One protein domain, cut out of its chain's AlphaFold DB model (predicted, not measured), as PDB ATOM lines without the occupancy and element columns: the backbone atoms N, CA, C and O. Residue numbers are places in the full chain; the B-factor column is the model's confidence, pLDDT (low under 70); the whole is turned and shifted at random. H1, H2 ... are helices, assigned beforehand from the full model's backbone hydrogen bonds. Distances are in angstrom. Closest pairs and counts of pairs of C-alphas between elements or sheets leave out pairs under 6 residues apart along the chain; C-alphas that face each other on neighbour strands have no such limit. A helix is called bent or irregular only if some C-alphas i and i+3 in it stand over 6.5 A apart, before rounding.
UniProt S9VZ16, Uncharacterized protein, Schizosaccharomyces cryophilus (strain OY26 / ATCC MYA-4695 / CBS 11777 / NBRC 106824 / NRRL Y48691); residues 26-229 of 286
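What this domain is: This is residues 26 to 229 of the 286 residues of an uncharacterized protein of Schizosaccharomyces cryophilus (strain OY26 / ATCC MYA-4695 / CBS 11777 / NBRC 106824 / NRRL Y48691) (UniProt S9VZ16). The model is a long, narrow up-and-down bundle built round three long helices, H2, H5 and H6, with H1 packed on H2 and H5 along one half of the length and H8 packed on H2 and H6 on the opposite side. At the end away from H1, the shorter H4 packs on H2 and H5, H7 packs on H2 and H6, and tiny H3 lies off to the side. The printed part has 204 residues with eight named helices, H1 to H8 in order, and no named strand; the class is all helix. It is only just compact, close to loose, with a radius of gyration of the C-alphas of 19.8 A, and elongated, spanning 64 by 37 by 24 A.

Where its parts are: The longest helix, H2, is residues 51 to 87, 54.1 A from C-alpha 51 at (-15.328, -19.997, 12.669) to C-alpha 87 at (15.436, -23.411, 56.979). H6 is residues 158 to 189, 46.9 A, and H5 is residues 120 to 150, 45.6 A. H8, residues 207 to 228, measures 31.6 A and ends with C-alpha 228 at (-17.862, -25.121, 19.896). H1 is residues 26 to 41, 23.4 A, and H4 is residues 103 to 116, 20.2 A. H7 is residues 196 to 204 and H3 residues 93 to 96. H7 is irregular, with C-alphas 197 and 200 7.5 A apart.

How they stand to each other: H2 is the hub, touching five helices. It touches H6 the same way at a shallow tilt of 29 degrees, closest at the C-alphas of Ile 56 and Glu 162, 5.8 A. H1 and H2 form a hairpin at 9 degrees, closest at the C-alphas of Phe 29 and Lys 64, 5.2 A. H8 touches H2, opposite ways at 14 degrees, closest at the C-alphas of Gln 59 and Val 224, 6.1 A. H4 touches H2 at a steep tilt of 59 degrees, closest at the C-alphas of His 82 and Thr 106, 6.1 A. H7 touches H2, closest at the C-alphas of Ser 80 and Met 201, 4.4 A. H5 and H6 form another hairpin, closest at the C-alphas of Ala 132 and Glu 178, 5.1 A. H2 and H5 are near each other, while H5 and H8 are apart. H3 is close to H4 but not clearly touching, with the C-alphas of Ile 93 and Asp 105 7.7 A apart. Every O i to N i+4 pair is within hydrogen-bond range in H2, H4, H5 and H6, against 11 of 12 in H1, 3 of 5 in H7 and 13 of 18 in H8; H3 is too short for such a pair.

The domain as a whole: The C-alphas farthest apart are those of Glu 46 and Lys 193, 64.8 A. The printed part has no cut and no long link. Mean pLDDT of the printed part is 78.2, with 46 residues under 70, among them 43 to 49, 92 to 101, 149 to 156 and 190 to 206.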
ATOM      1  N   GLU A  26       8.996 -19.557  30.318       55.44
ATOM      2  CA  GLU A  26       9.144 -18.343  29.492       55.44
ATOM      3  C   GLU A  26       9.377 -18.675  28.006       55.44
ATOM      4  O   GLU A  26       8.854 -17.980  27.126       55.44
ATOM      5  N   ASN A  27      10.068 -19.778  27.705       73.38
ATOM      6  CA  ASN A  27      10.205 -20.268  26.339       73.38
ATOM      7  C   ASN A  27       8.866 -20.789  25.784       73.38
ATOM      8  O   ASN A  27       8.548 -20.496  24.641       73.38
ATOM      9  N   MET A  28       8.006 -21.444  26.578       80.75
ATOM     10  CA  MET A  28       6.722 -21.970  26.065       80.75
ATOM     11  C   MET A  28       5.805 -20.890  25.478       80.75
ATOM     12  O   MET A  28       5.174 -21.120  24.451       80.75
ATOM     13  N   PHE A  29       5.734 -19.699  26.080       83.56
ATOM     14  CA  PHE A  29       4.997 -18.577  25.481       83.56
ATOM     15  C   PHE A  29       5.575 -18.180  24.114       83.56
ATOM     16  O   PHE A  29       4.828 -17.909  23.174       83.56
ATOM     17  N   THR A  30       6.903 -18.161  24.002       83.81
ATOM     18  CA  THR A  30       7.619 -17.830  22.764       83.81
ATOM     19  C   THR A  30       7.382 -18.886  21.686       83.81
ATOM     20  O   THR A  30       7.022 -18.534  20.567       83.81
ATOM     21  N   LEU A  31       7.487 -20.169  22.038       85.06
ATOM     22  CA  LEU A  31       7.239 -21.289  21.131       85.06
ATOM     23  C   LEU A  31       5.782 -21.308  20.641       85.06
ATOM     24  O   LEU A  31       5.537 -21.434  19.446       85.06
ATOM     25  N   LEU A  32       4.812 -21.076  21.534       87.62
ATOM     26  CA  LEU A  32       3.395 -20.969  21.165       87.62
ATOM     27  C   LEU A  32       3.102 -19.753  20.274       87.62
ATOM     28  O   LEU A  32       2.258 -19.847  19.387       87.62
ATOM     29  N   ASN A  33       3.774 -18.613  20.486       87.38
ATOM     30  CA  ASN A  33       3.674 -17.490  19.544       87.38
ATOM     31  C   ASN A  33       4.229 -17.872  18.178       87.38
ATOM     32  O   ASN A  33       3.613 -17.536  17.176       87.38
ATOM     33  N   HIS A  34       5.358 -18.580  18.134       85.56
ATOM     34  CA  HIS A  34       5.953 -18.980  16.869       85.56
ATOM     35  C   HIS A  34       5.035 -19.929  16.087       85.56
ATOM     36  O   HIS A  34       4.761 -19.678  14.915       85.56
ATOM     37  N   LEU A  35       4.464 -20.936  16.758       84.56
ATOM     38  CA  LEU A  35       3.456 -21.830  16.178       84.56
ATOM     39  C   LEU A  35       2.228 -21.063  15.673       84.56
ATOM     40  O   LEU A  35       1.770 -21.290  14.553       84.56
ATOM     41  N   GLN A  36       1.721 -20.105  16.457       85.25
ATOM     42  CA  GLN A  36       0.591 -19.279  16.033       85.25
ATOM     43  C   GLN A  36       0.942 -18.390  14.828       85.25
ATOM     44  O   GLN A  36       0.123 -18.230  13.930       85.25
ATOM     45  N   GLU A  37       2.143 -17.812  14.771       84.62
ATOM     46  CA  GLU A  37       2.591 -17.008  13.627       84.62
ATOM     47  C   GLU A  37       2.742 -17.848  12.355       84.62
ATOM     48  O   GLU A  37       2.396 -17.379  11.270       84.62
ATOM     49  N   GLN A  38       3.257 -19.077  12.470       78.56
ATOM     50  CA  GLN A  38       3.322 -20.029  11.359       78.56
ATOM     51  C   GLN A  38       1.916 -20.367  10.855       78.56
ATOM     52  O   GLN A  38       1.652 -20.262   9.656       78.56
ATOM     53  N   TYR A  39       1.000 -20.661  11.779       77.44
ATOM     54  CA  TYR A  39      -0.407 -20.859  11.467       77.44
ATOM     55  C   TYR A  39      -0.993 -19.654  10.724       77.44
ATOM     56  O   TYR A  39      -1.485 -19.813   9.611       77.44
ATOM     57  N   CYS A  40      -0.857 -18.435  11.253       76.44
ATOM     58  CA  CYS A  40      -1.383 -17.227  10.616       76.44
ATOM     59  C   CYS A  40      -0.847 -17.000   9.190       76.44
ATOM     60  O   CYS A  40      -1.571 -16.474   8.351       76.44
ATOM     61  N   LYS A  41       0.395 -17.409   8.892       75.12
ATOM     62  CA  LYS A  41       0.981 -17.318   7.540       75.12
ATOM     63  C   LYS A  41       0.419 -18.345   6.553       75.12
ATOM     64  O   LYS A  41       0.529 -18.134   5.350       75.12
ATOM     65  N   SER A  42      -0.140 -19.450   7.043       71.44
ATOM     66  CA  SER A  42      -0.720 -20.516   6.214       71.44
ATOM     67  C   SER A  42      -2.170 -20.253   5.787       71.44
ATOM     68  O   SER A  42      -2.732 -21.025   5.017       71.44
ATOM     69  N   ILE A  43      -2.777 -19.151   6.247       68.25
ATOM     70  CA  ILE A  43      -4.181 -18.821   5.985       68.25
ATOM     71  C   ILE A  43      -4.295 -17.901   4.757       68.25
ATOM     72  O   ILE A  43      -3.754 -16.793   4.781       68.25
ATOM     73  N   PRO A  44      -5.042 -18.285   3.705       67.25
ATOM     74  CA  PRO A  44      -5.432 -17.360   2.643       67.25
ATOM     75  C   PRO A  44      -6.334 -16.250   3.204       67.25
ATOM     76  O   PRO A  44      -7.295 -16.547   3.912       67.25
ATOM     77  N   GLU A  45      -6.076 -14.980   2.860       65.62
ATOM     78  CA  GLU A  45      -6.827 -13.811   3.376       65.62
ATOM     79  C   GLU A  45      -8.356 -13.932   3.207       65.62
ATOM     80  O   GLU A  45      -9.122 -13.400   4.008       65.62
ATOM     81  N   GLU A  46      -8.800 -14.682   2.200       65.31
ATOM     82  CA  GLU A  46     -10.205 -14.938   1.864       65.31
ATOM     83  C   GLU A  46     -10.965 -15.730   2.944       65.31
ATOM     84  O   GLU A  46     -12.191 -15.670   3.014       65.31
ATOM     85  N   ASN A  47     -10.242 -16.449   3.804       63.53
ATOM     86  CA  ASN A  47     -10.805 -17.375   4.778       63.53
ATOM     87  C   ASN A  47     -10.818 -16.832   6.219       63.53
ATOM     88  O   ASN A  47     -11.305 -17.518   7.113       63.53
ATOM     89  N   ALA A  48     -10.343 -15.605   6.468       60.41
ATOM     90  CA  ALA A  48     -10.162 -15.041   7.815       60.41
ATOM     91  C   ALA A  48     -11.435 -14.996   8.696       60.41
ATOM     92  O   ALA A  48     -11.342 -14.866   9.918       60.41
ATOM     93  N   ASP A  49     -12.623 -15.116   8.096       63.25
ATOM     94  CA  ASP A  49     -13.902 -15.133   8.806       63.25
ATOM     95  C   ASP A  49     -14.440 -16.527   9.163       63.25
ATOM     96  O   ASP A  49     -15.453 -16.600   9.869       63.25
ATOM     97  N   ASP A  50     -13.779 -17.619   8.759       75.62
ATOM     98  CA  ASP A  50     -14.203 -18.964   9.165       75.62
ATOM     99  C   ASP A  50     -14.113 -19.108  10.692       75.62
ATOM    100  O   ASP A  50     -13.098 -18.823  11.338       75.62
ATOM    101  N   SER A  51     -15.210 -19.588  11.271       79.69
ATOM    102  CA  SER A  51     -15.328 -19.997  12.669       79.69
ATOM    103  C   SER A  51     -14.167 -20.862  13.164       79.69
ATOM    104  O   SER A  51     -13.757 -20.723  14.318       79.69
ATOM    105  N   ARG A  52     -13.602 -21.708  12.297       79.62
ATOM    106  CA  ARG A  52     -12.485 -22.596  12.631       79.62
ATOM    107  C   ARG A  52     -11.184 -21.833  12.884       79.62
ATOM    108  O   ARG A  52     -10.470 -22.176  13.823       79.62
ATOM    109  N   TYR A  53     -10.911 -20.743  12.154       79.69
ATOM    110  CA  TYR A  53      -9.733 -19.910  12.442       79.69
ATOM    111  C   TYR A  53      -9.851 -19.222  13.794       79.69
ATOM    112  O   TYR A  53      -8.919 -19.253  14.595       79.69
ATOM    113  N   LYS A  54     -11.028 -18.653  14.078       82.38
ATOM    114  CA  LYS A  54     -11.307 -18.004  15.366       82.38
ATOM    115  C   LYS A  54     -11.188 -18.994  16.527       82.38
ATOM    116  O   LYS A  54     -10.704 -18.627  17.594       82.38
ATOM    117  N   LEU A  55     -11.592 -20.250  16.328       85.44
ATOM    118  CA  LEU A  55     -11.412 -21.312  17.317       85.44
ATOM    119  C   LEU A  55      -9.927 -21.590  17.590       85.44
ATOM    120  O   LEU A  55      -9.513 -21.528  18.747       85.44
ATOM    121  N   ILE A  56      -9.129 -21.845  16.551       86.12
ATOM    122  CA  ILE A  56      -7.694 -22.145  16.689       86.12
ATOM    123  C   ILE A  56      -6.955 -20.963  17.332       86.12
ATOM    124  O   ILE A  56      -6.167 -21.146  18.261       86.12
ATOM    125  N   GLU A  57      -7.258 -19.732  16.909       86.12
ATOM    126  CA  GLU A  57      -6.703 -18.514  17.505       86.12
ATOM    127  C   GLU A  57      -7.031 -18.415  19.003       86.12
ATOM    128  O   GLU A  57      -6.149 -18.124  19.819       86.12
ATOM    129  N   ASN A  58      -8.278 -18.704  19.388       88.25
ATOM    130  CA  ASN A  58      -8.696 -18.716  20.789       88.25
ATOM    131  C   ASN A  58      -7.984 -19.805  21.601       88.25
ATOM    132  O   ASN A  58      -7.587 -19.546  22.740       88.25
ATOM    133  N   GLN A  59      -7.797 -20.998  21.033       90.19
ATOM    134  CA  GLN A  59      -7.083 -22.106  21.675       90.19
ATOM    135  C   GLN A  59      -5.615 -21.738  21.928       90.19
ATOM    136  O   GLN A  59      -5.159 -21.792  23.073       90.19
ATOM    137  N   TYR A  60      -4.900 -21.255  20.908       89.81
ATOM    138  CA  TYR A  60      -3.525 -20.768  21.051       89.81
ATOM    139  C   TYR A  60      -3.423 -19.598  22.034       89.81
ATOM    140  O   TYR A  60      -2.555 -19.591  22.912       89.81
ATOM    141  N   GLY A  61      -4.328 -18.623  21.936       89.12
ATOM    142  CA  GLY A  61      -4.401 -17.491  22.856       89.12
ATOM    143  C   GLY A  61      -4.557 -17.935  24.312       89.12
ATOM    144  O   GLY A  61      -3.818 -17.472  25.185       89.12
ATOM    145  N   TRP A  62      -5.458 -18.884  24.572       91.75
ATOM    146  CA  TRP A  62      -5.666 -19.441  25.906       91.75
ATOM    147  C   TRP A  62      -4.439 -20.215  26.409       91.75
ATOM    148  O   TRP A  62      -4.033 -20.020  27.558       91.75
ATOM    149  N   CYS A  63      -3.800 -21.031  25.565       91.44
ATOM    150  CA  CYS A  63      -2.570 -21.752  25.907       91.44
ATOM    151  C   CYS A  63      -1.433 -20.797  26.299       91.44
ATOM    152  O   CYS A  63      -0.764 -21.014  27.310       91.44
ATOM    153  N   LYS A  64      -1.253 -19.690  25.566       89.56
ATOM    154  CA  LYS A  64      -0.228 -18.673  25.857       89.56
ATOM    155  C   LYS A  64      -0.438 -17.964  27.189       89.56
ATOM    156  O   LYS A  64       0.498 -17.789  27.962       89.56
ATOM    157  N   GLU A  65      -1.661 -17.528  27.473       87.69
ATOM    158  CA  GLU A  65      -1.967 -16.898  28.761       87.69
ATOM    159  C   GLU A  65      -1.768 -17.887  29.920       87.69
ATOM    160  O   GLU A  65      -1.242 -17.535  30.982       87.69
ATOM    161  N   THR A  66      -2.149 -19.143  29.691       89.25
ATOM    162  CA  THR A  66      -2.024 -20.224  30.667       89.25
ATOM    163  C   THR A  66      -0.564 -20.579  30.943       89.25
ATOM    164  O   THR A  66      -0.201 -20.748  32.109       89.25
ATOM    165  N   SER A  67       0.299 -20.624  29.924       87.56
ATOM    166  CA  SER A  67       1.726 -20.913  30.101       87.56
ATOM    167  C   SER A  67       2.415 -19.865  30.980       87.56
ATOM    168  O   SER A  67       3.146 -20.216  31.908       87.56
ATOM    169  N   VAL A  68       2.101 -18.579  30.796       84.25
ATOM    170  CA  VAL A  68       2.611 -17.490  31.649       84.25
ATOM    171  C   VAL A  68       2.159 -17.660  33.101       84.25
ATOM    172  O   VAL A  68       2.968 -17.529  34.025       84.25
ATOM    173  N   LEU A  69       0.879 -17.979  33.323       85.88
ATOM    174  CA  LEU A  69       0.346 -18.200  34.670       85.88
ATOM    175  C   LEU A  69       1.029 -19.385  35.360       85.88
ATOM    176  O   LEU A  69       1.464 -19.252  36.507       85.88
ATOM    177  N   ILE A  70       1.150 -20.518  34.664       85.31
ATOM    178  CA  ILE A  70       1.840 -21.700  35.189       85.31
ATOM    179  C   ILE A  70       3.307 -21.369  35.488       85.31
ATOM    180  O   ILE A  70       3.799 -21.776  36.537       85.31
ATOM    181  N   SER A  71       3.973 -20.555  34.656       80.44
ATOM    182  CA  SER A  71       5.361 -20.115  34.902       80.44
ATOM    183  C   SER A  71       5.480 -19.428  36.249       80.44
ATOM    184  O   SER A  71       6.291 -19.802  37.095       80.44
ATOM    185  N   ALA A  72       4.635 -18.416  36.455       79.25
ATOM    186  CA  ALA A  72       4.653 -17.609  37.659       79.25
ATOM    187  C   ALA A  72       4.354 -18.465  38.893       79.25
ATOM    188  O   ALA A  72       5.030 -18.349  39.915       79.25
ATOM    189  N   VAL A  73       3.359 -19.349  38.791       82.25
ATOM    190  CA  VAL A  73       2.995 -20.291  39.852       82.25
ATOM    191  C   VAL A  73       4.145 -21.230  40.193       82.25
ATOM    192  O   VAL A  73       4.476 -21.385  41.369       82.25
ATOM    193  N   PHE A  74       4.771 -21.825  39.186       81.94
ATOM    194  CA  PHE A  74       5.835 -22.789  39.385       81.94
ATOM    195  C   PHE A  74       7.077 -22.147  40.016       81.94
ATOM    196  O   PHE A  74       7.614 -22.683  40.984       81.94
ATOM    197  N   VAL A  75       7.472 -20.947  39.572       78.50
ATOM    198  CA  VAL A  75       8.563 -20.180  40.202       78.50
ATOM    199  C   VAL A  75       8.256 -19.884  41.672       78.50
ATOM    200  O   VAL A  75       9.110 -20.098  42.527       78.50
ATOM    201  N   MET A  76       7.024 -19.479  42.002       78.12
ATOM    202  CA  MET A  76       6.631 -19.257  43.401       78.12
ATOM    203  C   MET A  76       6.723 -20.534  44.250       78.12
ATOM    204  O   MET A  76       7.092 -20.461  45.424       78.12
ATOM    205  N   ILE A  77       6.392 -21.700  43.684       81.12
ATOM    206  CA  ILE A  77       6.543 -22.998  44.360       81.12
ATOM    207  C   ILE A  77       8.025 -23.327  44.578       81.12
ATOM    208  O   ILE A  77       8.399 -23.785  45.655       81.12
ATOM    209  N   LEU A  78       8.884 -23.065  43.597       81.75
ATOM    210  CA  LEU A  78      10.319 -23.310  43.723       81.75
ATOM    211  C   LEU A  78      10.981 -22.398  44.755       81.75
ATOM    212  O   LEU A  78      11.713 -22.902  45.602       81.75
ATOM    213  N   ASP A  79      10.673 -21.098  44.742       76.56
ATOM    214  CA  ASP A  79      11.129 -20.134  45.757       76.56
ATOM    215  C   ASP A  79      10.742 -20.605  47.167       76.56
ATOM    216  O   ASP A  79      11.527 -20.565  48.114       76.56
ATOM    217  N   SER A  80       9.517 -21.109  47.285       78.38
ATOM    218  CA  SER A  80       8.958 -21.643  48.522       78.38
ATOM    219  C   SER A  80       9.703 -22.882  49.024       78.38
ATOM    220  O   SER A  80      10.014 -22.989  50.212       78.38
ATOM    221  N   ILE A  81       9.985 -23.829  48.127       83.88
ATOM    222  CA  ILE A  81      10.757 -25.036  48.446       83.88
ATOM    223  C   ILE A  81      12.191 -24.661  48.813       83.88
ATOM    224  O   ILE A  81      12.743 -25.218  49.759       83.88
ATOM    225  N   HIS A  82      12.777 -23.697  48.106       81.06
ATOM    226  CA  HIS A  82      14.116 -23.199  48.382       81.06
ATOM    227  C   HIS A  82      14.229 -22.655  49.808       81.06
ATOM    228  O   HIS A  82      15.057 -23.127  50.584       81.06
ATOM    229  N   GLU A  83      13.334 -21.741  50.189       77.88
ATOM    230  CA  GLU A  83      13.275 -21.185  51.545       77.88
ATOM    231  C   GLU A  83      13.058 -22.286  52.599       77.88
ATOM    232  O   GLU A  83      13.654 -22.272  53.680       77.88
ATOM    233  N   PHE A  84      12.215 -23.279  52.301       80.88
ATOM    234  CA  PHE A  84      12.015 -24.428  53.181       80.88
ATOM    235  C   PHE A  84      13.319 -25.213  53.394       80.88
ATOM    236  O   PHE A  84      13.663 -25.525  54.535       80.88
ATOM    237  N   LEU A  85      14.054 -25.509  52.322       83.12
ATOM    238  CA  LEU A  85      15.321 -26.234  52.372       83.12
ATOM    239  C   LEU A  85      16.409 -25.456  53.126       83.12
ATOM    240  O   LEU A  85      17.104 -26.042  53.962       83.12
ATOM    241  N   GLU A  86      16.506 -24.140  52.919       79.69
ATOM    242  CA  GLU A  86      17.410 -23.261  53.676       79.69
ATOM    243  C   GLU A  86      17.125 -23.323  55.183       79.69
ATOM    244  O   GLU A  86      18.044 -23.490  55.987       79.69
ATOM    245  N   ASN A  87      15.848 -23.290  55.577       78.25
ATOM    246  CA  ASN A  87      15.436 -23.411  56.979       78.25
ATOM    247  C   ASN A  87      15.756 -24.784  57.602       78.25
ATOM    248  O   ASN A  87      15.803 -24.902  58.827       78.25
ATOM    249  N   GLN A  88      15.966 -25.818  56.783       76.56
ATOM    250  CA  GLN A  88      16.419 -27.147  57.215       76.56
ATOM    251  C   GLN A  88      17.950 -27.297  57.166       76.56
ATOM    252  O   GLN A  88      18.467 -28.377  57.441       76.56
ATOM    253  N   GLY A  89      18.686 -26.243  56.796       80.25
ATOM    254  CA  GLY A  89      20.136 -26.290  56.601       80.25
ATOM    255  C   GLY A  89      20.575 -27.056  55.349       80.25
ATOM    256  O   GLY A  89      21.765 -27.319  55.188       80.25
ATOM    257  N   LYS A  90      19.645 -27.405  54.448       79.38
ATOM    258  CA  LYS A  90      19.917 -28.109  53.186       79.38
ATOM    259  C   LYS A  90      20.002 -27.103  52.029       79.38
ATOM    260  O   LYS A  90      19.134 -27.064  51.167       79.38
ATOM    261  N   VAL A  91      21.028 -26.251  52.022       72.38
ATOM    262  CA  VAL A  91      21.189 -25.205  50.991       72.38
ATOM    263  C   VAL A  91      21.632 -25.824  49.653       72.38
ATOM    264  O   VAL A  91      22.633 -26.544  49.631       72.38
ATOM    265  N   PRO A  92      20.957 -25.537  48.523       65.94
ATOM    266  CA  PRO A  92      21.415 -25.975  47.206       65.94
ATOM    267  C   PRO A  92      22.819 -25.465  46.863       65.94
ATOM    268  O   PRO A  92      23.172 -24.325  47.166       65.94
ATOM    269  N   ILE A  93      23.618 -26.300  46.190       61.69
ATOM    270  CA  ILE A  93      25.048 -26.051  45.921       61.69
ATOM    271  C   ILE A  93      25.275 -24.710  45.196       61.69
ATOM    272  O   ILE A  93      26.212 -23.990  45.538       61.69
ATOM    273  N   GLY A  94      24.405 -24.343  44.246       60.28
ATOM    274  CA  GLY A  94      24.473 -23.056  43.534       60.28
ATOM    275  C   GLY A  94      24.243 -21.837  44.437       60.28
ATOM    276  O   GLY A  94      24.965 -20.843  44.346       60.28
ATOM    277  N   SER A  95      23.319 -21.940  45.400       58.56
ATOM    278  CA  SER A  95      23.078 -20.885  46.395       58.56
ATOM    279  C   SER A  95      24.260 -20.707  47.338       58.56
ATOM    280  O   SER A  95      24.631 -19.576  47.646       58.56
ATOM    281  N   ALA A  96      24.903 -21.806  47.744       59.84
ATOM    282  CA  ALA A  96      26.100 -21.757  48.582       59.84
ATOM    283  C   ALA A  96      27.298 -21.084  47.880       59.84
ATOM    284  O   ALA A  96      28.167 -20.529  48.550       59.84
ATOM    285  N   LYS A  97      27.334 -21.104  46.540       61.03
ATOM    286  CA  LYS A  97      28.381 -20.479  45.712       61.03
ATOM    287  C   LYS A  97      28.057 -19.050  45.258       61.03
ATOM    288  O   LYS A  97      28.896 -18.419  44.625       61.03
ATOM    289  N   GLY A  98      26.870 -18.524  45.576       60.44
ATOM    290  CA  GLY A  98      26.440 -17.189  45.143       60.44
ATOM    291  C   GLY A  98      26.041 -17.093  43.664       60.44
ATOM    292  O   GLY A  98      25.838 -15.990  43.163       60.44
ATOM    293  N   GLU A  99      25.883 -18.227  42.976       57.72
ATOM    294  CA  GLU A  99      25.588 -18.321  41.533       57.72
ATOM    295  C   GLU A  99      24.079 -18.221  41.220       57.72
ATOM    296  O   GLU A  99      23.658 -18.309  40.070       57.72
ATOM    297  N   GLY A 100      23.250 -17.993  42.242       59.00
ATOM    298  CA  GLY A 100      21.798 -18.147  42.156       59.00
ATOM    299  C   GLY A 100      21.377 -19.605  42.360       59.00
ATOM    300  O   GLY A 100      22.191 -20.527  42.311       59.00
ATOM    301  N   PHE A 101      20.096 -19.827  42.661       65.88
ATOM    302  CA  PHE A 101      19.599 -21.172  42.941       65.88
ATOM    303  C   PHE A 101      19.159 -21.875  41.654       65.88
ATOM    304  O   PHE A 101      18.402 -21.327  40.856       65.88
ATOM    305  N   ASN A 102      19.629 -23.110  41.464       73.44
ATOM    306  CA  ASN A 102      19.182 -23.985  40.387       73.44
ATOM    307  C   ASN A 102      17.876 -24.678  40.808       73.44
ATOM    308  O   ASN A 102      17.790 -25.315  41.864       73.44
ATOM    309  N   HIS A 103      16.847 -24.557  39.975       76.56
ATOM    310  CA  HIS A 103      15.550 -25.176  40.211       76.56
ATOM    311  C   HIS A 103      15.607 -26.716  40.216       76.56
ATOM    312  O   HIS A 103      14.941 -27.344  41.037       76.56
ATOM    313  N   GLN A 104      16.435 -27.331  39.363       77.62
ATOM    314  CA  GLN A 104      16.597 -28.789  39.305       77.62
ATOM    315  C   GLN A 104      17.212 -29.330  40.603       77.62
ATOM    316  O   GLN A 104      16.712 -30.300  41.174       77.62
ATOM    317  N   ASP A 105      18.240 -28.655  41.127       79.56
ATOM    318  CA  ASP A 105      18.835 -28.999  42.425       79.56
ATOM    319  C   ASP A 105      17.854 -28.799  43.580       79.56
ATOM    320  O   ASP A 105      17.831 -29.596  44.515       79.56
ATOM    321  N   THR A 106      17.025 -27.754  43.509       82.81
ATOM    322  CA  THR A 106      15.994 -27.474  44.517       82.81
ATOM    323  C   THR A 106      14.977 -28.616  44.584       82.81
ATOM    324  O   THR A 106      14.694 -29.119  45.671       82.81
ATOM    325  N   ILE A 107      14.477 -29.090  43.438       86.50
ATOM    326  CA  ILE A 107      13.554 -30.234  43.383       86.50
ATOM    327  C   ILE A 107      14.236 -31.529  43.837       86.50
ATOM    328  O   ILE A 107      13.649 -32.278  44.620       86.50
ATOM    329  N   ARG A 108      15.480 -31.785  43.408       87.12
ATOM    330  CA  ARG A 108      16.240 -32.983  43.803       87.12
ATOM    331  C   ARG A 108      16.451 -33.057  45.317       87.12
ATOM    332  O   ARG A 108      16.106 -34.062  45.931       87.12
ATOM    333  N   LEU A 109      16.961 -31.990  45.932       86.88
ATOM    334  CA  LEU A 109      17.191 -31.936  47.382       86.88
ATOM    335  C   LEU A 109      15.884 -32.017  48.175       86.88
ATOM    336  O   LEU A 109      15.841 -32.595  49.263       86.88
ATOM    337  N   PHE A 110      14.807 -31.449  47.631       88.50
ATOM    338  CA  PHE A 110      13.492 -31.564  48.240       88.50
ATOM    339  C   PHE A 110      12.965 -32.998  48.210       88.50
ATOM    340  O   PHE A 110      12.480 -33.468  49.237       88.50
ATOM    341  N   LYS A 111      13.129 -33.714  47.092       90.44
ATOM    342  CA  LYS A 111      12.806 -35.143  46.984       90.44
ATOM    343  C   LYS A 111      13.540 -35.967  48.042       90.44
ATOM    344  O   LYS A 111      12.892 -36.683  48.797       90.44
ATOM    345  N   GLU A 112      14.860 -35.808  48.140       89.38
ATOM    346  CA  GLU A 112      15.693 -36.517  49.125       89.38
ATOM    347  C   GLU A 112      15.193 -36.270  50.558       89.38
ATOM    348  O   GLU A 112      15.003 -37.201  51.339       89.38
ATOM    349  N   LEU A 113      14.882 -35.014  50.904       88.81
ATOM    350  CA  LEU A 113      14.323 -34.686  52.217       88.81
ATOM    351  C   LEU A 113      12.939 -35.308  52.446       88.81
ATOM    352  O   LEU A 113      12.649 -35.750  53.557       88.81
ATOM    353  N   VAL A 114      12.069 -35.307  51.438       88.12
ATOM    354  CA  VAL A 114      10.722 -35.885  51.528       88.12
ATOM    355  C   VAL A 114      10.785 -37.396  51.754       88.12
ATOM    356  O   VAL A 114      10.006 -37.910  52.557       88.12
ATOM    357  N   GLU A 115      11.703 -38.091  51.082       88.06
ATOM    358  CA  GLU A 115      11.920 -39.537  51.216       88.06
ATOM    359  C   GLU A 115      12.449 -39.916  52.609       88.06
ATOM    360  O   GLU A 115      12.030 -40.924  53.174       88.06
ATOM    361  N   GLU A 116      13.287 -39.067  53.205       86.88
ATOM    362  CA  GLU A 116      13.769 -39.205  54.589       86.88
ATOM    363  C   GLU A 116      12.717 -38.805  55.643       86.88
ATOM    364  O   GLU A 116      12.881 -39.083  56.834       86.88
ATOM    365  N   SER A 117      11.639 -38.123  55.243       82.56
ATOM    366  CA  SER A 117      10.661 -37.546  56.165       82.56
ATOM    367  C   SER A 117       9.490 -38.481  56.463       82.56
ATOM    368  O   SER A 117       8.775 -38.953  55.579       82.56
ATOM    369  N   GLU A 118       9.146 -38.618  57.745       83.94
ATOM    370  CA  GLU A 118       7.902 -39.286  58.154       83.94
ATOM    371  C   GLU A 118       6.640 -38.463  57.820       83.94
ATOM    372  O   GLU A 118       5.517 -38.977  57.870       83.94
ATOM    373  N   ASN A 119       6.785 -37.192  57.419       83.31
ATOM    374  CA  ASN A 119       5.668 -36.279  57.191       83.31
ATOM    375  C   ASN A 119       4.852 -36.648  55.938       83.31
ATOM    376  O   ASN A 119       5.160 -36.252  54.815       83.31
ATOM    377  N   VAL A 120       3.739 -37.352  56.153       84.50
ATOM    378  CA  VAL A 120       2.796 -37.780  55.103       84.50
ATOM    379  C   VAL A 120       2.274 -36.608  54.263       84.50
ATOM    380  O   VAL A 120       2.116 -36.738  53.054       84.50
ATOM    381  N   LYS A 121       2.049 -35.433  54.865       82.56
ATOM    382  CA  LYS A 121       1.557 -34.263  54.117       82.56
ATOM    383  C   LYS A 121       2.605 -33.726  53.149       82.56
ATOM    384  O   LYS A 121       2.249 -33.277  52.066       82.56
ATOM    385  N   LEU A 122       3.875 -33.769  53.550       82.88
ATOM    386  CA  LEU A 122       4.987 -33.350  52.704       82.88
ATOM    387  C   LEU A 122       5.177 -34.326  51.534       82.88
ATOM    388  O   LEU A 122       5.382 -33.886  50.409       82.88
ATOM    389  N   ARG A 123       4.996 -35.631  51.782       85.75
ATOM    390  CA  ARG A 123       4.976 -36.665  50.736       85.75
ATOM    391  C   ARG A 123       3.844 -36.465  49.728       85.75
ATOM    392  O   ARG A 123       4.106 -36.483  48.532       85.75
ATOM    393  N   HIS A 124       2.615 -36.213  50.181       87.31
ATOM    394  CA  HIS A 124       1.498 -35.939  49.264       87.31
ATOM    395  C   HIS A 124       1.717 -34.661  48.446       87.31
ATOM    396  O   HIS A 124       1.483 -34.659  47.243       87.31
ATOM    397  N   PHE A 125       2.223 -33.597  49.079       87.00
ATOM    398  CA  PHE A 125       2.591 -32.370  48.373       87.00
ATOM    399  C   PHE A 125       3.636 -32.634  47.281       87.00
ATOM    400  O   PHE A 125       3.450 -32.209  46.145       87.00
ATOM    401  N   PHE A 126       4.705 -33.364  47.608       88.75
ATOM    402  CA  PHE A 126       5.742 -33.703  46.639       88.75
ATOM    403  C   PHE A 126       5.225 -34.600  45.509       88.75
ATOM    404  O   PHE A 126       5.607 -34.408  44.358       88.75
ATOM    405  N   SER A 127       4.333 -35.546  45.815       89.38
ATOM    406  CA  SER A 127       3.696 -36.397  44.807       89.38
ATOM    407  C   SER A 127       2.899 -35.562  43.805       89.38
ATOM    408  O   SER A 127       3.111 -35.698  42.606       89.38
ATOM    409  N   ALA A 128       2.040 -34.656  44.287       88.69
ATOM    410  CA  ALA A 128       1.270 -33.762  43.423       88.69
ATOM    411  C   ALA A 128       2.179 -32.836  42.599       88.69
ATOM    412  O   ALA A 128       1.941 -32.617  41.415       88.69
ATOM    413  N   LEU A 129       3.254 -32.324  43.210       89.69
ATOM    414  CA  LEU A 129       4.239 -31.496  42.518       89.69
ATOM    415  C   LEU A 129       4.974 -32.272  41.420       89.69
ATOM    416  O   LEU A 129       5.228 -31.718  40.358       89.69
ATOM    417  N   SER A 130       5.310 -33.537  41.671       88.69
ATOM    418  CA  SER A 130       5.985 -34.394  40.692       88.69
ATOM    419  C   SER A 130       5.096 -34.634  39.473       88.69
ATOM    420  O   SER A 130       5.572 -34.460  38.356       88.69
ATOM    421  N   CYS A 131       3.805 -34.925  39.684       87.50
ATOM    422  CA  CYS A 131       2.831 -35.024  38.593       87.50
ATOM    423  C   CYS A 131       2.747 -33.712  37.799       87.50
ATOM    424  O   CYS A 131       2.899 -33.734  36.585       87.50
ATOM    425  N   ALA A 132       2.636 -32.564  38.483       88.00
ATOM    426  CA  ALA A 132       2.592 -31.252  37.829       88.00
ATOM    427  C   ALA A 132       3.849 -30.942  36.988       88.00
ATOM    428  O   ALA A 132       3.762 -30.317  35.932       88.00
ATOM    429  N   ILE A 133       5.032 -31.362  37.456       86.94
ATOM    430  CA  ILE A 133       6.294 -31.206  36.718       86.94
ATOM    431  C   ILE A 133       6.314 -32.112  35.483       86.94
ATOM    432  O   ILE A 133       6.703 -31.654  34.411       86.94
ATOM    433  N   GLU A 134       5.888 -33.367  35.612       85.25
ATOM    434  CA  GLU A 134       5.812 -34.318  34.498       85.25
ATOM    435  C   GLU A 134       4.819 -33.844  33.424       85.25
ATOM    436  O   GLU A 134       5.152 -33.816  32.238       85.25
ATOM    437  N   GLY A 135       3.640 -33.366  33.833       84.31
ATOM    438  CA  GLY A 135       2.658 -32.764  32.934       84.31
ATOM    439  C   GLY A 135       3.239 -31.584  32.150       84.31
ATOM    440  O   GLY A 135       3.072 -31.500  30.929       84.31
ATOM    441  N   LEU A 136       4.000 -30.709  32.817       84.94
ATOM    442  CA  LEU A 136       4.700 -29.607  32.152       84.94
ATOM    443  C   LEU A 136       5.778 -30.078  31.178       84.94
ATOM    444  O   LEU A 136       5.895 -29.511  30.093       84.94
ATOM    445  N   GLN A 137       6.553 -31.097  31.546       82.44
ATOM    446  CA  GLN A 137       7.589 -31.666  30.681       82.44
ATOM    447  C   GLN A 137       6.987 -32.222  29.392       82.44
ATOM    448  O   GLN A 137       7.456 -31.886  28.307       82.44
ATOM    449  N   ILE A 138       5.913 -33.005  29.510       84.12
ATOM    450  CA  ILE A 138       5.189 -33.557  28.361       84.12
ATOM    451  C   ILE A 138       4.630 -32.429  27.492       84.12
ATOM    452  O   ILE A 138       4.773 -32.464  26.272       84.12
ATOM    453  N   THR A 139       4.024 -31.412  28.109       86.31
ATOM    454  CA  THR A 139       3.465 -30.260  27.385       86.31
ATOM    455  C   THR A 139       4.546 -29.526  26.593       86.31
ATOM    456  O   THR A 139       4.358 -29.234  25.416       86.31
ATOM    457  N   ASN A 140       5.696 -29.265  27.215       83.62
ATOM    458  CA  ASN A 140       6.809 -28.577  26.569       83.62
ATOM    459  C   ASN A 140       7.404 -29.410  25.425       83.62
ATOM    460  O   ASN A 140       7.625 -28.881  24.341       83.62
ATOM    461  N   TYR A 141       7.594 -30.716  25.641       83.50
ATOM    462  CA  TYR A 141       8.057 -31.636  24.600       83.50
ATOM    463  C   TYR A 141       7.134 -31.610  23.378       83.50
ATOM    464  O   TYR A 141       7.606 -31.471  22.259       83.50
ATOM    465  N   GLN A 142       5.814 -31.668  23.579       83.69
ATOM    466  CA  GLN A 142       4.862 -31.650  22.465       83.69
ATOM    467  C   GLN A 142       4.861 -30.324  21.692       83.69
ATOM    468  O   GLN A 142       4.671 -30.329  20.481       83.69
ATOM    469  N   ILE A 143       5.077 -29.192  22.367       84.75
ATOM    470  CA  ILE A 143       5.209 -27.887  21.702       84.75
ATOM    471  C   ILE A 143       6.496 -27.832  20.865       84.75
ATOM    472  O   ILE A 143       6.489 -27.272  19.771       84.75
ATOM    473  N   GLN A 144       7.595 -28.398  21.370       83.25
ATOM    474  CA  GLN A 144       8.866 -28.468  20.643       83.25
ATOM    475  C   GLN A 144       8.773 -29.393  19.426       83.25
ATOM    476  O   GLN A 144       9.144 -28.986  18.331       83.25
ATOM    477  N   ASP A 145       8.203 -30.585  19.593       82.94
ATOM    478  CA  ASP A 145       7.991 -31.553  18.510       82.94
ATOM    479  C   ASP A 145       7.132 -30.958  17.378       82.94
ATOM    480  O   ASP A 145       7.480 -31.057  16.203       82.94
ATOM    481  N   ALA A 146       6.062 -30.232  17.724       81.00
ATOM    482  CA  ALA A 146       5.222 -29.545  16.742       81.00
ATOM    483  C   ALA A 146       5.972 -28.465  15.944       81.00
ATOM    484  O   ALA A 146       5.665 -28.237  14.774       81.00
ATOM    485  N   LEU A 147       6.955 -27.799  16.555       78.00
ATOM    486  CA  LEU A 147       7.806 -26.838  15.856       78.00
ATOM    487  C   LEU A 147       8.774 -27.530  14.895       78.00
ATOM    488  O   LEU A 147       8.895 -27.110  13.747       78.00
ATOM    489  N   GLU A 148       9.423 -28.602  15.345       74.56
ATOM    490  CA  GLU A 148      10.398 -29.345  14.542       74.56
ATOM    491  C   GLU A 148       9.754 -30.017  13.322       74.56
ATOM    492  O   GLU A 148      10.322 -29.994  12.230       74.56
ATOM    493  N   MET A 149       8.545 -30.566  13.474       67.38
ATOM    494  CA  MET A 149       7.807 -31.191  12.370       67.38
ATOM    495  C   MET A 149       7.380 -30.178  11.297       67.38
ATOM    496  O   MET A 149       7.318 -30.519  10.117       67.38
ATOM    497  N   LYS A 150       7.124 -28.919  11.671       65.00
ATOM    498  CA  LYS A 150       6.667 -27.878  10.731       65.00
ATOM    499  C   LYS A 150       7.776 -27.173   9.973       65.00
ATOM    500  O   LYS A 150       7.514 -26.623   8.908       65.00
ATOM    501  N   ASP A 151       9.012 -27.256  10.449       60.03
ATOM    502  CA  ASP A 151      10.173 -26.852   9.654       60.03
ATOM    503  C   ASP A 151      10.449 -27.829   8.483       60.03
ATOM    504  O   ASP A 151      11.281 -27.536   7.620       60.03
ATOM    505  N   LEU A 152       9.752 -28.977   8.427       51.84
ATOM    506  CA  LEU A 152       9.975 -30.060   7.460       51.84
ATOM    507  C   LEU A 152       8.844 -30.262   6.433       51.84
ATOM    508  O   LEU A 152       9.105 -30.871   5.392       51.84
ATOM    509  N   GLU A 153       7.626 -29.763   6.673       53.00
ATOM    510  CA  GLU A 153       6.457 -29.996   5.806       53.00
ATOM    511  C   GLU A 153       5.874 -28.696   5.217       53.00
ATOM    512  O   GLU A 153       5.734 -27.681   5.900       53.00
ATOM    513  N   ASP A 154       5.518 -28.734   3.924       54.09
ATOM    514  CA  ASP A 154       4.745 -27.678   3.254       54.09
ATOM    515  C   ASP A 154       3.409 -27.458   3.992       54.09
ATOM    516  O   ASP A 154       2.748 -28.421   4.368       54.09
ATOM    517  N   GLN A 155       3.045 -26.182   4.185       57.03
ATOM    518  CA  GLN A 155       1.838 -25.652   4.848       57.03
ATOM    519  C   GLN A 155       0.790 -26.702   5.274       57.03
ATOM    520  O   GLN A 155       0.022 -27.192   4.447       57.03
ATOM    521  N   GLY A 156       0.717 -26.977   6.583       61.50
ATOM    522  CA  GLY A 156      -0.312 -27.847   7.161       61.50
ATOM    523  C   GLY A 156      -1.737 -27.407   6.802       61.50
ATOM    524  O   GLY A 156      -2.005 -26.219   6.608       61.50
ATOM    525  N   ASP A 157      -2.659 -28.365   6.712       73.06
ATOM    526  CA  ASP A 157      -4.075 -28.068   6.512       73.06
ATOM    527  C   ASP A 157      -4.751 -27.601   7.815       73.06
ATOM    528  O   ASP A 157      -4.236 -27.755   8.927       73.06
ATOM    529  N   LEU A 158      -5.920 -26.973   7.676       75.38
ATOM    530  CA  LEU A 158      -6.666 -26.402   8.801       75.38
ATOM    531  C   LEU A 158      -7.037 -27.455   9.861       75.38
ATOM    532  O   LEU A 158      -7.079 -27.145  11.051       75.38
ATOM    533  N   ASP A 159      -7.286 -28.689   9.421       80.75
ATOM    534  CA  ASP A 159      -7.655 -29.821  10.270       80.75
ATOM    535  C   ASP A 159      -6.492 -30.211  11.195       80.75
ATOM    536  O   ASP A 159      -6.694 -30.387  12.399       80.75
ATOM    537  N   GLY A 160      -5.263 -30.263  10.670       82.69
ATOM    538  CA  GLY A 160      -4.061 -30.524  11.456       82.69
ATOM    539  C   GLY A 160      -3.819 -29.474  12.543       82.69
ATOM    540  O   GLY A 160      -3.549 -29.827  13.694       82.69
ATOM    541  N   TYR A 161      -3.984 -28.187  12.217       81.75
ATOM    542  CA  TYR A 161      -3.839 -27.104  13.199       81.75
ATOM    543  C   TYR A 161      -4.902 -27.149  14.301       81.75
ATOM    544  O   TYR A 161      -4.590 -26.871  15.459       81.75
ATOM    545  N   GLU A 162      -6.144 -27.509  13.969       84.50
ATOM    546  CA  GLU A 162      -7.222 -27.646  14.954       84.50
ATOM    547  C   GLU A 162      -6.957 -28.786  15.943       84.50
ATOM    548  O   GLU A 162      -7.120 -28.613  17.155       84.50
ATOM    549  N   ILE A 163      -6.506 -29.940  15.443       87.25
ATOM    550  CA  ILE A 163      -6.156 -31.100  16.273       87.25
ATOM    551  C   ILE A 163      -4.989 -30.754  17.203       87.25
ATOM    552  O   ILE A 163      -5.048 -31.013  18.404       87.25
ATOM    553  N   GLU A 164      -3.942 -30.139  16.663       88.19
ATOM    554  CA  GLU A 164      -2.768 -29.713  17.422       88.19
ATOM    555  C   GLU A 164      -3.128 -28.711  18.529       88.19
ATOM    556  O   GLU A 164      -2.801 -28.930  19.700       88.19
ATOM    557  N   ALA A 165      -3.857 -27.646  18.188       88.25
ATOM    558  CA  ALA A 165      -4.278 -26.633  19.149       88.25
ATOM    559  C   ALA A 165      -5.176 -27.228  20.249       88.25
ATOM    560  O   ALA A 165      -5.010 -26.908  21.431       88.25
ATOM    561  N   SER A 166      -6.068 -28.154  19.886       88.25
ATOM    562  CA  SER A 166      -6.913 -28.889  20.835       88.25
ATOM    563  C   SER A 166      -6.093 -29.777  21.778       88.25
ATOM    564  O   SER A 166      -6.350 -29.794  22.985       88.25
ATOM    565  N   ASN A 167      -5.063 -30.454  21.264       89.81
ATOM    566  CA  ASN A 167      -4.152 -31.256  22.081       89.81
ATOM    567  C   ASN A 167      -3.397 -30.380  23.093       89.81
ATOM    568  O   ASN A 167      -3.324 -30.726  24.274       89.81
ATOM    569  N   PHE A 168      -2.877 -29.220  22.679       90.56
ATOM    570  CA  PHE A 168      -2.209 -28.299  23.606       90.56
ATOM    571  C   PHE A 168      -3.147 -27.802  24.699       90.56
ATOM    572  O   PHE A 168      -2.774 -27.782  25.873       90.56
ATOM    573  N   VAL A 169      -4.376 -27.448  24.333       91.50
ATOM    574  CA  VAL A 169      -5.412 -27.061  25.287       91.50
ATOM    575  C   VAL A 169      -5.621 -28.148  26.340       91.50
ATOM    576  O   VAL A 169      -5.570 -27.846  27.534       91.50
ATOM    577  N   GLU A 170      -5.797 -29.409  25.932       90.62
ATOM    578  CA  GLU A 170      -5.969 -30.534  26.859       90.62
ATOM    579  C   GLU A 170      -4.784 -30.653  27.832       90.62
ATOM    580  O   GLU A 170      -4.963 -30.798  29.046       90.62
ATOM    581  N   ARG A 171      -3.555 -30.525  27.324       88.75
ATOM    582  CA  ARG A 171      -2.345 -30.573  28.153       88.75
ATOM    583  C   ARG A 171      -2.281 -29.448  29.174       88.75
ATOM    584  O   ARG A 171      -2.050 -29.706  30.358       88.75
ATOM    585  N   PHE A 172      -2.543 -28.216  28.749       89.94
ATOM    586  CA  PHE A 172      -2.549 -27.062  29.643       89.94
ATOM    587  C   PHE A 172      -3.649 -27.160  30.704       89.94
ATOM    588  O   PHE A 172      -3.427 -26.778  31.853       89.94
ATOM    589  N   GLN A 173      -4.810 -27.727  30.374       89.25
ATOM    590  CA  GLN A 173      -5.840 -28.010  31.371       89.25
ATOM    591  C   GLN A 173      -5.398 -29.015  32.422       89.25
ATOM    592  O   GLN A 173      -5.662 -28.813  33.610       89.25
ATOM    593  N   ASN A 174      -4.769 -30.108  31.993       87.19
ATOM    594  CA  ASN A 174      -4.286 -31.130  32.910       87.19
ATOM    595  C   ASN A 174      -3.214 -30.545  33.836       87.19
ATOM    596  O   ASN A 174      -3.356 -30.659  35.053       87.19
ATOM    597  N   CYS A 175      -2.276 -29.759  33.294       87.88
ATOM    598  CA  CYS A 175      -1.314 -29.010  34.102       87.88
ATOM    599  C   CYS A 175      -2.018 -28.100  35.123       87.88
ATOM    600  O   CYS A 175      -1.707 -28.132  36.311       87.88
ATOM    601  N   LEU A 176      -3.006 -27.298  34.706       88.00
ATOM    602  CA  LEU A 176      -3.741 -26.414  35.621       88.00
ATOM    603  C   LEU A 176      -4.431 -27.177  36.765       88.00
ATOM    604  O   LEU A 176      -4.446 -26.687  37.899       88.00
ATOM    605  N   LYS A 177      -4.995 -28.362  36.495       88.00
ATOM    606  CA  LYS A 177      -5.609 -29.219  37.524       88.00
ATOM    607  C   LYS A 177      -4.563 -29.712  38.525       88.00
ATOM    608  O   LYS A 177      -4.775 -29.569  39.728       88.00
ATOM    609  N   GLU A 178      -3.423 -30.197  38.042       88.50
ATOM    610  CA  GLU A 178      -2.318 -30.665  38.887       88.50
ATOM    611  C   GLU A 178      -1.759 -29.526  39.753       88.50
ATOM    612  O   GLU A 178      -1.634 -29.662  40.969       88.50
ATOM    613  N   PHE A 179      -1.539 -28.341  39.177       86.56
ATOM    614  CA  PHE A 179      -1.109 -27.157  39.929       86.56
ATOM    615  C   PHE A 179      -2.136 -26.681  40.961       86.56
ATOM    616  O   PHE A 179      -1.770 -26.185  42.032       86.56
ATOM    617  N   THR A 180      -3.424 -26.841  40.665       86.56
ATOM    618  CA  THR A 180      -4.498 -26.557  41.623       86.56
ATOM    619  C   THR A 180      -4.424 -27.519  42.807       86.56
ATOM    620  O   THR A 180      -4.510 -27.082  43.959       86.56
ATOM    621  N   GLU A 181      -4.188 -28.806  42.551       87.00
ATOM    622  CA  GLU A 181      -4.003 -29.822  43.588       87.00
ATOM    623  C   GLU A 181      -2.762 -29.550  44.454       87.00
ATOM    624  O   GLU A 181      -2.860 -29.556  45.688       87.00
ATOM    625  N   VAL A 182      -1.627 -29.184  43.846       85.94
ATOM    626  CA  VAL A 182      -0.433 -28.711  44.574       85.94
ATOM    627  C   VAL A 182      -0.810 -27.569  45.526       85.94
ATOM    628  O   VAL A 182      -0.413 -27.564  46.695       85.94
ATOM    629  N   GLY A 183      -1.640 -26.625  45.070       80.81
ATOM    630  CA  GLY A 183      -2.093 -25.491  45.878       80.81
ATOM    631  C   GLY A 183      -2.962 -25.886  47.062       80.81
ATOM    632  O   GLY A 183      -2.816 -25.328  48.154       80.81
ATOM    633  N   ILE A 184      -3.814 -26.895  46.897       81.69
ATOM    634  CA  ILE A 184      -4.608 -27.460  47.992       81.69
ATOM    635  C   ILE A 184      -3.687 -28.079  49.056       81.69
ATOM    636  O   ILE A 184      -3.871 -27.822  50.253       81.69
ATOM    637  N   TYR A 185      -2.657 -28.827  48.650       81.94
ATOM    638  CA  TYR A 185      -1.701 -29.417  49.591       81.94
ATOM    639  C   TYR A 185      -0.865 -28.365  50.324       81.94
ATOM    640  O   TYR A 185      -0.700 -28.465  51.545       81.94
ATOM    641  N   VAL A 186      -0.421 -27.307  49.644       77.38
ATOM    642  CA  VAL A 186       0.272 -26.183  50.298       77.38
ATOM    643  C   VAL A 186      -0.624 -25.498  51.330       77.38
ATOM    644  O   VAL A 186      -0.199 -25.233  52.461       77.38
ATOM    645  N   GLN A 187      -1.905 -25.292  51.012       73.25
ATOM    646  CA  GLN A 187      -2.870 -24.766  51.978       73.25
ATOM    647  C   GLN A 187      -3.060 -25.687  53.191       73.25
ATOM    648  O   GLN A 187      -3.210 -25.202  54.318       73.25
ATOM    649  N   ALA A 188      -3.043 -27.006  52.992       74.06
ATOM    650  CA  ALA A 188      -3.145 -27.985  54.071       74.06
ATOM    651  C   ALA A 188      -1.895 -28.009  54.973       74.06
ATOM    652  O   ALA A 188      -2.023 -28.171  56.196       74.06
ATOM    653  N   LEU A 189      -0.702 -27.801  54.403       70.75
ATOM    654  CA  LEU A 189       0.557 -27.660  55.145       70.75
ATOM    655  C   LEU A 189       0.537 -26.413  56.048       70.75
ATOM    656  O   LEU A 189       0.895 -26.489  57.228       70.75
ATOM    657  N   GLY A 190       0.002 -25.295  55.548       65.56
ATOM    658  CA  GLY A 190      -0.092 -24.021  56.270       65.56
ATOM    659  C   GLY A 190      -1.160 -23.927  57.370       65.56
ATOM    660  O   GLY A 190      -1.234 -22.912  58.062       65.56
ATOM    661  N   LYS A 191      -2.008 -24.944  57.587       64.81
ATOM    662  CA  LYS A 191      -3.083 -24.919  58.610       64.81
ATOM    663  C   LYS A 191      -2.712 -25.555  59.966       64.81
ATOM    664  O   LYS A 191      -3.498 -25.437  60.901       64.81
ATOM    665  N   SER A 192      -1.538 -26.176  60.125       58.50
ATOM    666  CA  SER A 192      -1.162 -26.918  61.355       58.50
ATOM    667  C   SER A 192      -0.748 -26.024  62.547       58.50
ATOM    668  O   SER A 192      -0.521 -24.837  62.373       58.50
ATOM    669  N   LYS A 193      -0.650 -26.546  63.783       52.50
ATOM    670  CA  LYS A 193      -0.230 -25.753  64.969       52.50
ATOM    671  C   LYS A 193       1.271 -25.382  64.986       52.50
ATOM    672  O   LYS A 193       1.634 -24.450  65.690       52.50
ATOM    673  N   ASN A 194       2.109 -26.019  64.157       54.28
ATOM    674  CA  ASN A 194       3.569 -25.819  64.091       54.28
ATOM    675  C   ASN A 194       4.017 -25.364  62.687       54.28
ATOM    676  O   ASN A 194       4.833 -26.006  62.033       54.28
ATOM    677  N   LYS A 195       3.451 -24.253  62.203       60.81
ATOM    678  CA  LYS A 195       3.562 -23.798  60.800       60.81
ATOM    679  C   LYS A 195       4.939 -23.294  60.382       60.81
ATOM    680  O   LYS A 195       5.164 -23.175  59.187       60.81
ATOM    681  N   ARG A 196       5.820 -22.948  61.329       60.34
ATOM    682  CA  ARG A 196       7.065 -22.202  61.060       60.34
ATOM    683  C   ARG A 196       7.887 -22.739  59.878       60.34
ATOM    684  O   ARG A 196       8.254 -21.910  59.058       60.34
ATOM    685  N   PRO A 197       8.114 -24.058  59.730       57.31
ATOM    686  CA  PRO A 197       8.929 -24.571  58.630       57.31
ATOM    687  C   PRO A 197       8.266 -24.389  57.260       57.31
ATOM    688  O   PRO A 197       8.945 -24.121  56.286       57.31
ATOM    689  N   CYS A 198       6.937 -24.502  57.174       59.88
ATOM    690  CA  CYS A 198       6.198 -24.526  55.904       59.88
ATOM    691  C   CYS A 198       5.407 -23.232  55.638       59.88
ATOM    692  O   CYS A 198       4.590 -23.180  54.718       59.88
ATOM    693  N   LEU A 199       5.599 -22.201  56.469       58.56
ATOM    694  CA  LEU A 199       4.840 -20.954  56.404       58.56
ATOM    695  C   LEU A 199       5.197 -20.145  55.151       58.56
ATOM    696  O   LEU A 199       4.282 -19.597  54.545       58.56
ATOM    697  N   GLY A 200       6.474 -20.126  54.753       59.38
ATOM    698  CA  GLY A 200       6.935 -19.480  53.516       59.38
ATOM    699  C   GLY A 200       6.241 -20.063  52.287       59.38
ATOM    700  O   GLY A 200       5.629 -19.325  51.517       59.38
ATOM    701  N   MET A 201       6.162 -21.399  52.203       61.16
ATOM    702  CA  MET A 201       5.430 -22.078  51.125       61.16
ATOM    703  C   MET A 201       3.949 -21.697  51.075       61.16
ATOM    704  O   MET A 201       3.408 -21.402  50.015       61.16
ATOM    705  N   TYR A 202       3.300 -21.641  52.237       60.97
ATOM    706  CA  TYR A 202       1.897 -21.251  52.347       60.97
ATOM    707  C   TYR A 202       1.629 -19.773  52.020       60.97
ATOM    708  O   TYR A 202       0.579 -19.443  51.467       60.97
ATOM    709  N   GLN A 203       2.535 -18.873  52.403       61.59
ATOM    710  CA  GLN A 203       2.383 -17.432  52.191       61.59
ATOM    711  C   GLN A 203       2.629 -17.038  50.733       61.59
ATOM    712  O   GLN A 203       1.923 -16.168  50.222       61.59
ATOM    713  N   SER A 204       3.583 -17.696  50.072       59.28
ATOM    714  CA  SER A 204       3.954 -17.443  48.677       59.28
ATOM    715  C   SER A 204       3.004 -18.124  47.688       59.28
ATOM    716  O   SER A 204       2.602 -17.516  46.699       59.28
ATOM    717  N   PHE A 205       2.566 -19.353  47.982       65.00
ATOM    718  CA  PHE A 205       1.631 -20.114  47.152       65.00
ATOM    719  C   PHE A 205       0.326 -20.369  47.918       65.00
ATOM    720  O   PHE A 205       0.029 -21.454  48.417       65.00
ATOM    721  N   GLY A 206      -0.433 -19.287  48.092       64.06
ATOM    722  CA  GLY A 206      -1.624 -19.264  48.932       64.06
ATOM    723  C   GLY A 206      -2.941 -19.389  48.165       64.06
ATOM    724  O   GLY A 206      -3.054 -19.956  47.080       64.06
ATOM    725  N   LYS A 207      -3.979 -18.792  48.750       71.50
ATOM    726  CA  LYS A 207      -5.338 -18.756  48.199       71.50
ATOM    727  C   LYS A 207      -5.411 -18.074  46.825       71.50
ATOM    728  O   LYS A 207      -6.146 -18.532  45.961       71.50
ATOM    729  N   SER A 208      -4.639 -17.003  46.623       75.00
ATOM    730  CA  SER A 208      -4.690 -16.196  45.396       75.00
ATOM    731  C   SER A 208      -4.232 -16.967  44.160       75.00
ATOM    732  O   SER A 208      -4.866 -16.851  43.119       75.00
ATOM    733  N   SER A 209      -3.161 -17.755  44.263       78.56
ATOM    734  CA  SER A 209      -2.644 -18.537  43.133       78.56
ATOM    735  C   SER A 209      -3.637 -19.627  42.731       78.56
ATOM    736  O   SER A 209      -3.946 -19.771  41.556       78.56
ATOM    737  N   VAL A 210      -4.236 -20.310  43.713       80.31
ATOM    738  CA  VAL A 210      -5.314 -21.287  43.475       80.31
ATOM    739  C   VAL A 210      -6.541 -20.628  42.842       80.31
ATOM    740  O   VAL A 210      -7.083 -21.142  41.870       80.31
ATOM    741  N   GLU A 211      -6.966 -19.463  43.341       83.88
ATOM    742  CA  GLU A 211      -8.073 -18.713  42.737       83.88
ATOM    743  C   GLU A 211      -7.766 -18.292  41.290       83.88
ATOM    744  O   GLU A 211      -8.667 -18.308  40.458       83.88
ATOM    745  N   GLN A 212      -6.523 -17.925  40.970       82.75
ATOM    746  CA  GLN A 212      -6.113 -17.572  39.606       82.75
ATOM    747  C   GLN A 212      -6.096 -18.785  38.670       82.75
ATOM    748  O   GLN A 212      -6.648 -18.694  37.577       82.75
ATOM    749  N   LEU A 213      -5.541 -19.920  39.110       84.81
ATOM    750  CA  LEU A 213      -5.564 -21.179  38.354       84.81
ATOM    751  C   LEU A 213      -7.005 -21.618  38.065       84.81
ATOM    752  O   LEU A 213      -7.347 -21.915  36.925       84.81
ATOM    753  N   GLN A 214      -7.880 -21.556  39.072       85.12
ATOM    754  CA  GLN A 214      -9.292 -21.892  38.906       85.12
ATOM    755  C   GLN A 214     -10.019 -20.913  37.975       85.12
ATOM    756  O   GLN A 214     -10.854 -21.329  37.177       85.12
ATOM    757  N   ARG A 215      -9.710 -19.610  38.037       86.06
ATOM    758  CA  ARG A 215     -10.259 -18.627  37.085       86.06
ATOM    759  C   ARG A 215      -9.822 -18.924  35.655       86.06
ATOM    760  O   ARG A 215     -10.643 -18.777  34.758       86.06
ATOM    761  N   GLN A 216      -8.581 -19.361  35.448       87.50
ATOM    762  CA  GLN A 216      -8.092 -19.738  34.122       87.50
ATOM    763  C   GLN A 216      -8.723 -21.047  33.619       87.50
ATOM    764  O   GLN A 216      -9.078 -21.148  32.449       87.50
ATOM    765  N   LEU A 217      -8.965 -22.018  34.505       82.94
ATOM    766  CA  LEU A 217      -9.776 -23.199  34.180       82.94
ATOM    767  C   LEU A 217     -11.212 -22.823  33.802       82.94
ATOM    768  O   LEU A 217     -11.783 -23.419  32.900       82.94
ATOM    769  N   ASN A 218     -11.799 -21.823  34.457       83.62
ATOM    770  CA  ASN A 218     -13.147 -21.369  34.120       83.62
ATOM    771  C   ASN A 218     -13.177 -20.556  32.812       83.62
ATOM    772  O   ASN A 218     -14.178 -20.594  32.099       83.62
ATOM    773  N   SER A 219     -12.098 -19.833  32.477       83.81
ATOM    774  CA  SER A 219     -12.013 -19.051  31.233       83.81
ATOM    775  C   SER A 219     -11.968 -19.940  29.988       83.81
ATOM    776  O   SER A 219     -12.475 -19.537  28.940       83.81
ATOM    777  N   TYR A 220     -11.448 -21.166  30.122       78.81
ATOM    778  CA  TYR A 220     -11.500 -22.194  29.084       78.81
ATOM    779  C   TYR A 220     -12.922 -22.419  28.563       78.81
ATOM    780  O   TYR A 220     -13.140 -22.421  27.352       78.81
ATOM    781  N   THR A 221     -13.895 -22.563  29.470       73.00
ATOM    782  CA  THR A 221     -15.289 -22.821  29.096       73.00
ATOM    783  C   THR A 221     -15.807 -21.729  28.167       73.00
ATOM    784  O   THR A 221     -16.304 -22.033  27.090       73.00
ATOM    785  N   SER A 222     -15.595 -20.461  28.518       74.50
ATOM    786  CA  SER A 222     -16.077 -19.332  27.714       74.50
ATOM    787  C   SER A 222     -15.324 -19.101  26.400       74.50
ATOM    788  O   SER A 222     -15.893 -18.592  25.442       74.50
ATOM    789  N   ARG A 223     -14.024 -19.422  26.338       69.69
ATOM    790  CA  ARG A 223     -13.173 -19.053  25.188       69.69
ATOM    791  C   ARG A 223     -12.942 -20.192  24.206       69.69
ATOM    792  O   ARG A 223     -12.616 -19.919  23.059       69.69
ATOM    793  N   VAL A 224     -13.087 -21.439  24.647       75.44
ATOM    794  CA  VAL A 224     -12.792 -22.624  23.832       75.44
ATOM    795  C   VAL A 224     -14.013 -23.527  23.686       75.44
ATOM    796  O   VAL A 224     -14.275 -23.981  22.582       75.44
ATOM    797  N   ILE A 225     -14.797 -23.756  24.747       74.06
ATOM    798  CA  ILE A 225     -15.985 -24.630  24.671       74.06
ATOM    799  C   ILE A 225     -17.213 -23.905  24.124       74.06
ATOM    800  O   ILE A 225     -17.870 -24.433  23.239       74.06
ATOM    801  N   GLU A 226     -17.550 -22.718  24.629       75.56
ATOM    802  CA  GLU A 226     -18.734 -21.972  24.177       75.56
ATOM    803  C   GLU A 226     -18.752 -21.720  22.657       75.56
ATOM    804  O   GLU A 226     -19.804 -21.929  22.058       75.56
ATOM    805  N   PRO A 227     -17.626 -21.387  21.990       72.69
ATOM    806  CA  PRO A 227     -17.579 -21.300  20.528       72.69
ATOM    807  C   PRO A 227     -17.823 -22.626  19.785       72.69
ATOM    808  O   PRO A 227     -18.176 -22.597  18.610       72.69
ATOM    809  N   LEU A 228     -17.626 -23.776  20.445       65.44
ATOM    810  CA  LEU A 228     -17.862 -25.121  19.896       65.44
ATOM    811  C   LEU A 228     -19.301 -25.607  20.101       65.44
ATOM    812  O   LEU A 228     -19.737 -26.560  19.452       65.44
ATOM    813  N   LEU A 229     -20.046 -24.988  21.020       68.44
ATOM    814  CA  LEU A 229     -21.451 -25.302  21.218       68.44
ATOM    815  C   LEU A 229     -22.240 -24.664  20.075       68.44
ATOM    816  O   LEU A 229     -22.209 -23.448  19.889       68.44
TER     817      LEU A 229